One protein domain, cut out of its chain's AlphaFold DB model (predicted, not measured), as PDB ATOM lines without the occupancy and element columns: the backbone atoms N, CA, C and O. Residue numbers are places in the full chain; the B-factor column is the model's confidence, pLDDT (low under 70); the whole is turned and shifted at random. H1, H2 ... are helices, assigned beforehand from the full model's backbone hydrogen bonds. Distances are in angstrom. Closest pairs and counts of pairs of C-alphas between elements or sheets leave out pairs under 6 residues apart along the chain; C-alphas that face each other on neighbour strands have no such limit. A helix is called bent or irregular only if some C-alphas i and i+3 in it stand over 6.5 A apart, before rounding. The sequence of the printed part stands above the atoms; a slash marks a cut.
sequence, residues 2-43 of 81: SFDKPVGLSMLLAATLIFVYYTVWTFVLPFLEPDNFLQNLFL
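AT A GLANCE: This is residues 2 to 43 of the 81 residues of a protein of Ogataea parapolymorpha (strain ATCC 26012 / BCRC 20466 / JCM 22074 / NRRL Y-7560 / DL-1) (UniProt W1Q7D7). The model is one long helix, H1, with a small hook at its far end: after H1 the chain folds back through residues 32 to 36 into a one-and-only short helix, H2, beside the last part of H1. H1 makes the longest axis and has a kink of 31 degrees near residue 25, and residues 2 to 20 stick out with nothing packed on them. The printed part has 42 residues with two named helices, H1 then H2, and no named strand; the class is all helix. The whole is extended, with a radius of gyration of the C-alphas of 14.8 A, and its outline is a rod of 49 by 16 by 11 A.

IN THESE COORDINATES: H1 runs from Asp 4 to Phe 31, 28 residues and 40.4 A from first to last C-alpha, beginning at C-alpha 4 at (25.869, -22.304, -13.694) and ending at C-alpha 31 at (19.858, -53.086, -39.160). H1 is irregular, but only just: C-alphas 27 and 30 are 6.6 A apart. H2 is residues 37 to 41, and its C-alpha 41 is at (32.804, -48.210, -33.198).

HOW THE PARTS SIT: H1 and H2 are close but not clearly touching, with 2 pairs of C-alphas within 8 A; the closest C-alphas are those of Leu 29 and Gln 39, 7.1 A apart. In H1, 21 of 24 O i to N i+4 pairs are within hydrogen-bond range; in H2 0 of 1 are, while 2 of 2 O i to N i+3 pairs are.

THE WHOLE: The two C-alphas farthest apart are those of Ser 2 and Asp 35, 48.8 A. The printed part has no cut, and the link from H1 to H2, 5 residues, is tight. Residues 31 to 37, of which 31 belongs to H1 and 37 to H2, stand free. The mean pLDDT of the printed part is 91.5, and no printed residue is under 70.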
ATOM      1  N   SER A   2      28.563 -16.204 -12.869       75.06
ATOM      2  CA  SER A   2      27.964 -17.451 -12.371       75.06
ATOM      3  C   SER A   2      28.349 -18.597 -13.321       75.06
ATOM      4  O   SER A   2      28.161 -18.498 -14.535       75.06
ATOM      5  N   PHE A   3      28.970 -19.644 -12.772       81.31
ATOM      6  CA  PHE A   3      29.423 -20.825 -13.520       81.31
ATOM      7  C   PHE A   3      28.265 -21.756 -13.919       81.31
ATOM      8  O   PHE A   3      28.472 -22.721 -14.648       81.31
ATOM      9  N   ASP A   4      27.037 -21.442 -13.507       90.62
ATOM     10  CA  ASP A   4      25.869 -22.304 -13.694       90.62
ATOM     11  C   ASP A   4      25.528 -22.502 -15.179       90.62
ATOM     12  O   ASP A   4      25.222 -23.608 -15.618       90.62
ATOM     13  N   LYS A   5      25.647 -21.441 -15.988       90.12
ATOM     14  CA  LYS A   5      25.361 -21.480 -17.434       90.12
ATOM     15  C   LYS A   5      26.323 -22.366 -18.240       90.12
ATOM     16  O   LYS A   5      25.830 -23.225 -18.971       90.12
ATOM     17  N   PRO A   6      27.659 -22.198 -18.162       95.12
ATOM     18  CA  PRO A   6      28.576 -23.054 -18.915       95.12
ATOM     19  C   PRO A   6      28.545 -24.513 -18.444       95.12
ATOM     20  O   PRO A   6      28.672 -25.409 -19.274       95.12
ATOM     21  N   VAL A   7      28.320 -24.764 -17.148       95.62
ATOM     22  CA  VAL A   7      28.160 -26.128 -16.616       95.62
ATOM     23  C   VAL A   7      26.864 -26.764 -17.121       95.62
ATOM     24  O   VAL A   7      26.877 -27.897 -17.589       95.62
ATOM     25  N   GLY A   8      25.749 -26.033 -17.108       95.12
ATOM     26  CA  GLY A   8      24.493 -26.529 -17.671       95.12
ATOM     27  C   GLY A   8      24.613 -26.868 -19.160       95.12
ATOM     28  O   GLY A   8      24.146 -27.919 -19.594       95.12
ATOM     29  N   LEU A   9      25.300 -26.021 -19.937       96.06
ATOM     30  CA  LEU A   9      25.554 -26.279 -21.356       96.06
ATOM     31  C   LEU A   9      26.426 -27.525 -21.565       96.06
ATOM     32  O   LEU A   9      26.119 -28.338 -22.437       96.06
ATOM     33  N   SER A  10      27.489 -27.702 -20.773       96.12
ATOM     34  CA  SER A  10      28.363 -28.872 -20.901       96.12
ATOM     35  C   SER A  10      27.636 -30.165 -20.534       96.12
ATOM     36  O   SER A  10      27.751 -31.153 -21.258       96.12
ATOM     37  N   MET A  11      26.816 -30.145 -19.479       97.06
ATOM     38  CA  MET A  11      25.963 -31.272 -19.096       97.06
ATOM     39  C   MET A  11      24.945 -31.612 -20.190       97.06
ATOM     40  O   MET A  11      24.764 -32.788 -20.504       97.06
ATOM     41  N   LEU A  12      24.314 -30.606 -20.805       97.56
ATOM     42  CA  LEU A  12      23.351 -30.812 -21.889       97.56
ATOM     43  C   LEU A  12      24.012 -31.412 -23.136       97.56
ATOM     44  O   LEU A  12      23.473 -32.349 -23.727       97.56
ATOM     45  N   LEU A  13      25.185 -30.903 -23.524       97.69
ATOM     46  CA  LEU A  13      25.950 -31.440 -24.651       97.69
ATOM     47  C   LEU A  13      26.384 -32.883 -24.385       97.69
ATOM     48  O   LEU A  13      26.174 -33.745 -25.235       97.69
ATOM     49  N   ALA A  14      26.920 -33.166 -23.196       97.81
ATOM     50  CA  ALA A  14      27.306 -34.517 -22.807       97.81
ATOM     51  C   ALA A  14      26.108 -35.478 -22.847       97.81
ATOM     52  O   ALA A  14      26.191 -36.538 -23.465       97.81
ATOM     53  N   ALA A  15      24.973 -35.087 -22.261       97.25
ATOM     54  CA  ALA A  15      23.754 -35.890 -22.276       97.25
ATOM     55  C   ALA A  15      23.256 -36.149 -23.704       97.25
ATOM     56  O   ALA A  15      22.915 -37.281 -24.039       97.25
ATOM     57  N   THR A  16      23.273 -35.125 -24.560       97.94
ATOM     58  CA  THR A  16      22.859 -35.244 -25.964       97.94
ATOM     59  C   THR A  16      23.761 -36.210 -26.732       97.94
ATOM     60  O   THR A  16      23.260 -37.084 -27.436       97.94
ATOM     61  N   LEU A  17      25.085 -36.114 -26.569       97.62
ATOM     62  CA  LEU A  17      26.032 -37.015 -27.231       97.62
ATOM     63  C   LEU A  17      25.855 -38.466 -26.776       97.62
ATOM     64  O   LEU A  17      25.796 -39.367 -27.611       97.62
ATOM     65  N   ILE A  18      25.718 -38.692 -25.466       95.88
ATOM     66  CA  ILE A  18      25.479 -40.028 -24.903       95.88
ATOM     67  C   ILE A  18      24.155 -40.595 -25.426       95.88
ATOM     68  O   ILE A  18      24.101 -41.761 -25.814       95.88
ATOM     69  N   PHE A  19      23.103 -39.775 -25.476       95.50
ATOM     70  CA  PHE A  19      21.797 -40.172 -25.991       95.50
ATOM     71  C   PHE A  19      21.863 -40.582 -27.463       95.50
ATOM     72  O   PHE A  19      21.361 -41.648 -27.821       95.50
ATOM     73  N   VAL A  20      22.510 -39.779 -28.311       96.56
ATOM     74  CA  VAL A  20      22.683 -40.104 -29.733       96.56
ATOM     75  C   VAL A  20      23.499 -41.386 -29.889       96.56
ATOM     76  O   VAL A  20      23.074 -42.279 -30.621       96.56
ATOM     77  N   TYR A  21      24.608 -41.527 -29.155       94.56
ATOM     78  CA  TYR A  21      25.439 -42.732 -29.178       94.56
ATOM     79  C   TYR A  21      24.625 -43.985 -28.834       94.56
ATOM     80  O   TYR A  21      24.614 -44.943 -29.604       94.56
ATOM     81  N   TYR A  22      23.877 -43.963 -27.727       94.94
ATOM     82  CA  TYR A  22      23.045 -45.097 -27.316       94.94
ATOM     83  C   TYR A  22      21.874 -45.360 -28.260       94.94
ATOM     84  O   TYR A  22      21.519 -46.517 -28.478       94.94
ATOM     85  N   THR A  23      21.280 -44.312 -28.831       93.75
ATOM     86  CA  THR A  23      20.174 -44.446 -29.786       93.75
ATOM     87  C   THR A  23      20.652 -45.144 -31.052       93.75
ATOM     88  O   THR A  23      20.039 -46.120 -31.478       93.75
ATOM     89  N   VAL A  24      21.780 -44.706 -31.617       93.88
ATOM     90  CA  VAL A  24      22.387 -45.351 -32.789       93.88
ATOM     91  C   VAL A  24      22.781 -46.787 -32.456       93.88
ATOM     92  O   VAL A  24      22.428 -47.707 -33.193       93.88
ATOM     93  N   TRP A  25      23.436 -46.998 -31.315       94.00
ATOM     94  CA  TRP A  25      23.872 -48.325 -30.887       94.00
ATOM     95  C   TRP A  25      22.706 -49.313 -30.724       94.00
ATOM     96  O   TRP A  25      22.800 -50.461 -31.149       94.00
ATOM     97  N   THR A  26      21.592 -48.867 -30.139       93.00
ATOM     98  CA  THR A  26      20.463 -49.744 -29.789       93.00
ATOM     99  C   THR A  26      19.488 -49.928 -30.947       93.00
ATOM    100  O   THR A  26      19.011 -51.039 -31.175       93.00
ATOM    101  N   PHE A  27      19.177 -48.851 -31.675       92.69
ATOM    102  CA  PHE A  27      18.104 -48.847 -32.670       92.69
ATOM    103  C   PHE A  27      18.593 -48.862 -34.111       92.69
ATOM    104  O   PHE A  27      17.850 -49.317 -34.964       92.69
ATOM    105  N   VAL A  28      19.799 -48.381 -34.419       91.62
ATOM    106  CA  VAL A  28      20.272 -48.304 -35.814       91.62
ATOM    107  C   VAL A  28      21.188 -49.477 -36.149       91.62
ATOM    108  O   VAL A  28      20.983 -50.158 -37.152       91.62
ATOM    109  N   LEU A  29      22.154 -49.766 -35.274       90.25
ATOM    110  CA  LEU A  29      23.150 -50.817 -35.469       90.25
ATOM    111  C   LEU A  29      22.599 -52.225 -35.794       90.25
ATOM    112  O   LEU A  29      23.226 -52.894 -36.616       90.25
ATOM    113  N   PRO A  30      21.464 -52.713 -35.236       87.81
ATOM    114  CA  PRO A  30      20.952 -54.045 -35.585       87.81
ATOM    115  C   PRO A  30      20.478 -54.185 -37.037       87.81
ATOM    116  O   PRO A  30      20.286 -55.309 -37.491       87.81
ATOM    117  N   PHE A  31      20.279 -53.079 -37.757       90.00
ATOM    118  CA  PHE A  31      19.858 -53.086 -39.160       90.00
ATOM    119  C   PHE A  31      21.029 -52.951 -40.144       90.00
ATOM    120  O   PHE A  31      20.813 -53.006 -41.351       90.00
ATOM    121  N   LEU A  32      22.257 -52.760 -39.648       89.00
ATOM    122  CA  LEU A  32      23.458 -52.649 -40.474       89.00
ATOM    123  C   LEU A  32      24.101 -54.019 -40.691       89.00
ATOM    124  O   LEU A  32      24.125 -54.855 -39.787       89.00
ATOM    125  N   GLU A  33      24.687 -54.225 -41.870       85.75
ATOM    126  CA  GLU A  33      25.436 -55.452 -42.156       85.75
ATOM    127  C   GLU A  33      26.644 -55.583 -41.209       85.75
ATOM    128  O   GLU A  33      27.247 -54.560 -40.852       85.75
ATOM    129  N   PRO A  34      27.021 -56.812 -40.811       80.81
ATOM    130  CA  PRO A  34      28.114 -57.049 -39.865       80.81
ATOM    131  C   PRO A  34      29.481 -56.503 -40.303       80.81
ATOM    132  O   PRO A  34      30.265 -56.103 -39.448       80.81
ATOM    133  N   ASP A  35      29.748 -56.428 -41.610       82.81
ATOM    134  CA  ASP A  35      31.042 -55.988 -42.157       82.81
ATOM    135  C   ASP A  35      31.174 -54.454 -42.271       82.81
ATOM    136  O   ASP A  35      32.190 -53.930 -42.734       82.81
ATOM    137  N   ASN A  36      30.163 -53.697 -41.831       84.06
ATOM    138  CA  ASN A  36      30.220 -52.238 -41.844       84.06
ATOM    139  C   ASN A  36      31.225 -51.700 -40.819       84.06
ATOM    140  O   ASN A  36      31.178 -52.046 -39.642       84.06
ATOM    141  N   PHE A  37      32.047 -50.723 -41.227       86.69
ATOM    142  CA  PHE A  37      33.011 -50.045 -40.347       86.69
ATOM    143  C   PHE A  37      32.382 -49.503 -39.053       86.69
ATOM    144  O   PHE A  37      33.014 -49.524 -37.998       86.69
ATOM    145  N   LEU A  38      31.119 -49.068 -39.120       85.19
ATOM    146  CA  LEU A  38      30.370 -48.578 -37.965       85.19
ATOM    147  C   LEU A  38      30.247 -49.625 -36.849       85.19
ATOM    148  O   LEU A  38      30.294 -49.232 -35.691       85.19
ATOM    149  N   GLN A  39      30.162 -50.924 -37.161       85.25
ATOM    150  CA  GLN A  39      30.081 -51.994 -36.154       85.25
ATOM    151  C   GLN A  39      31.306 -52.010 -35.228       85.25
ATOM    152  O   GLN A  39      31.166 -52.299 -34.045       85.25
ATOM    153  N   ASN A  40      32.483 -51.605 -35.719       87.19
ATOM    154  CA  ASN A  40      33.714 -51.551 -34.923       87.19
ATOM    155  C   ASN A  40      33.765 -50.368 -33.939       87.19
ATOM    156  O   ASN A  40      34.607 -50.352 -33.044       87.19
ATOM    157  N   LEU A  41      32.889 -49.368 -34.097       90.75
ATOM    158  CA  LEU A  41      32.804 -48.210 -33.198       90.75
ATOM    159  C   LEU A  41      31.935 -48.489 -31.956       90.75
ATOM    160  O   LEU A  41      31.933 -47.712 -30.996       90.75
ATOM    161  N   PHE A  42      31.191 -49.596 -31.965       91.06
ATOM    162  CA  PHE A  42      30.279 -49.984 -30.897       91.06
ATOM    163  C   PHE A  42      30.692 -51.322 -30.289       91.06
ATOM    164  O   PHE A  42      31.252 -52.194 -30.948       91.06
ATOM    165  N   LEU A  43      30.386 -51.505 -29.006       91.19
ATOM    166  CA  LEU A  43      30.532 -52.816 -28.379       91.19
ATOM    167  C   LEU A  43      29.470 -53.791 -28.921       91.19
ATOM    168  O   LEU A  43      28.441 -53.359 -29.458       91.19
TER     169      LEU A  43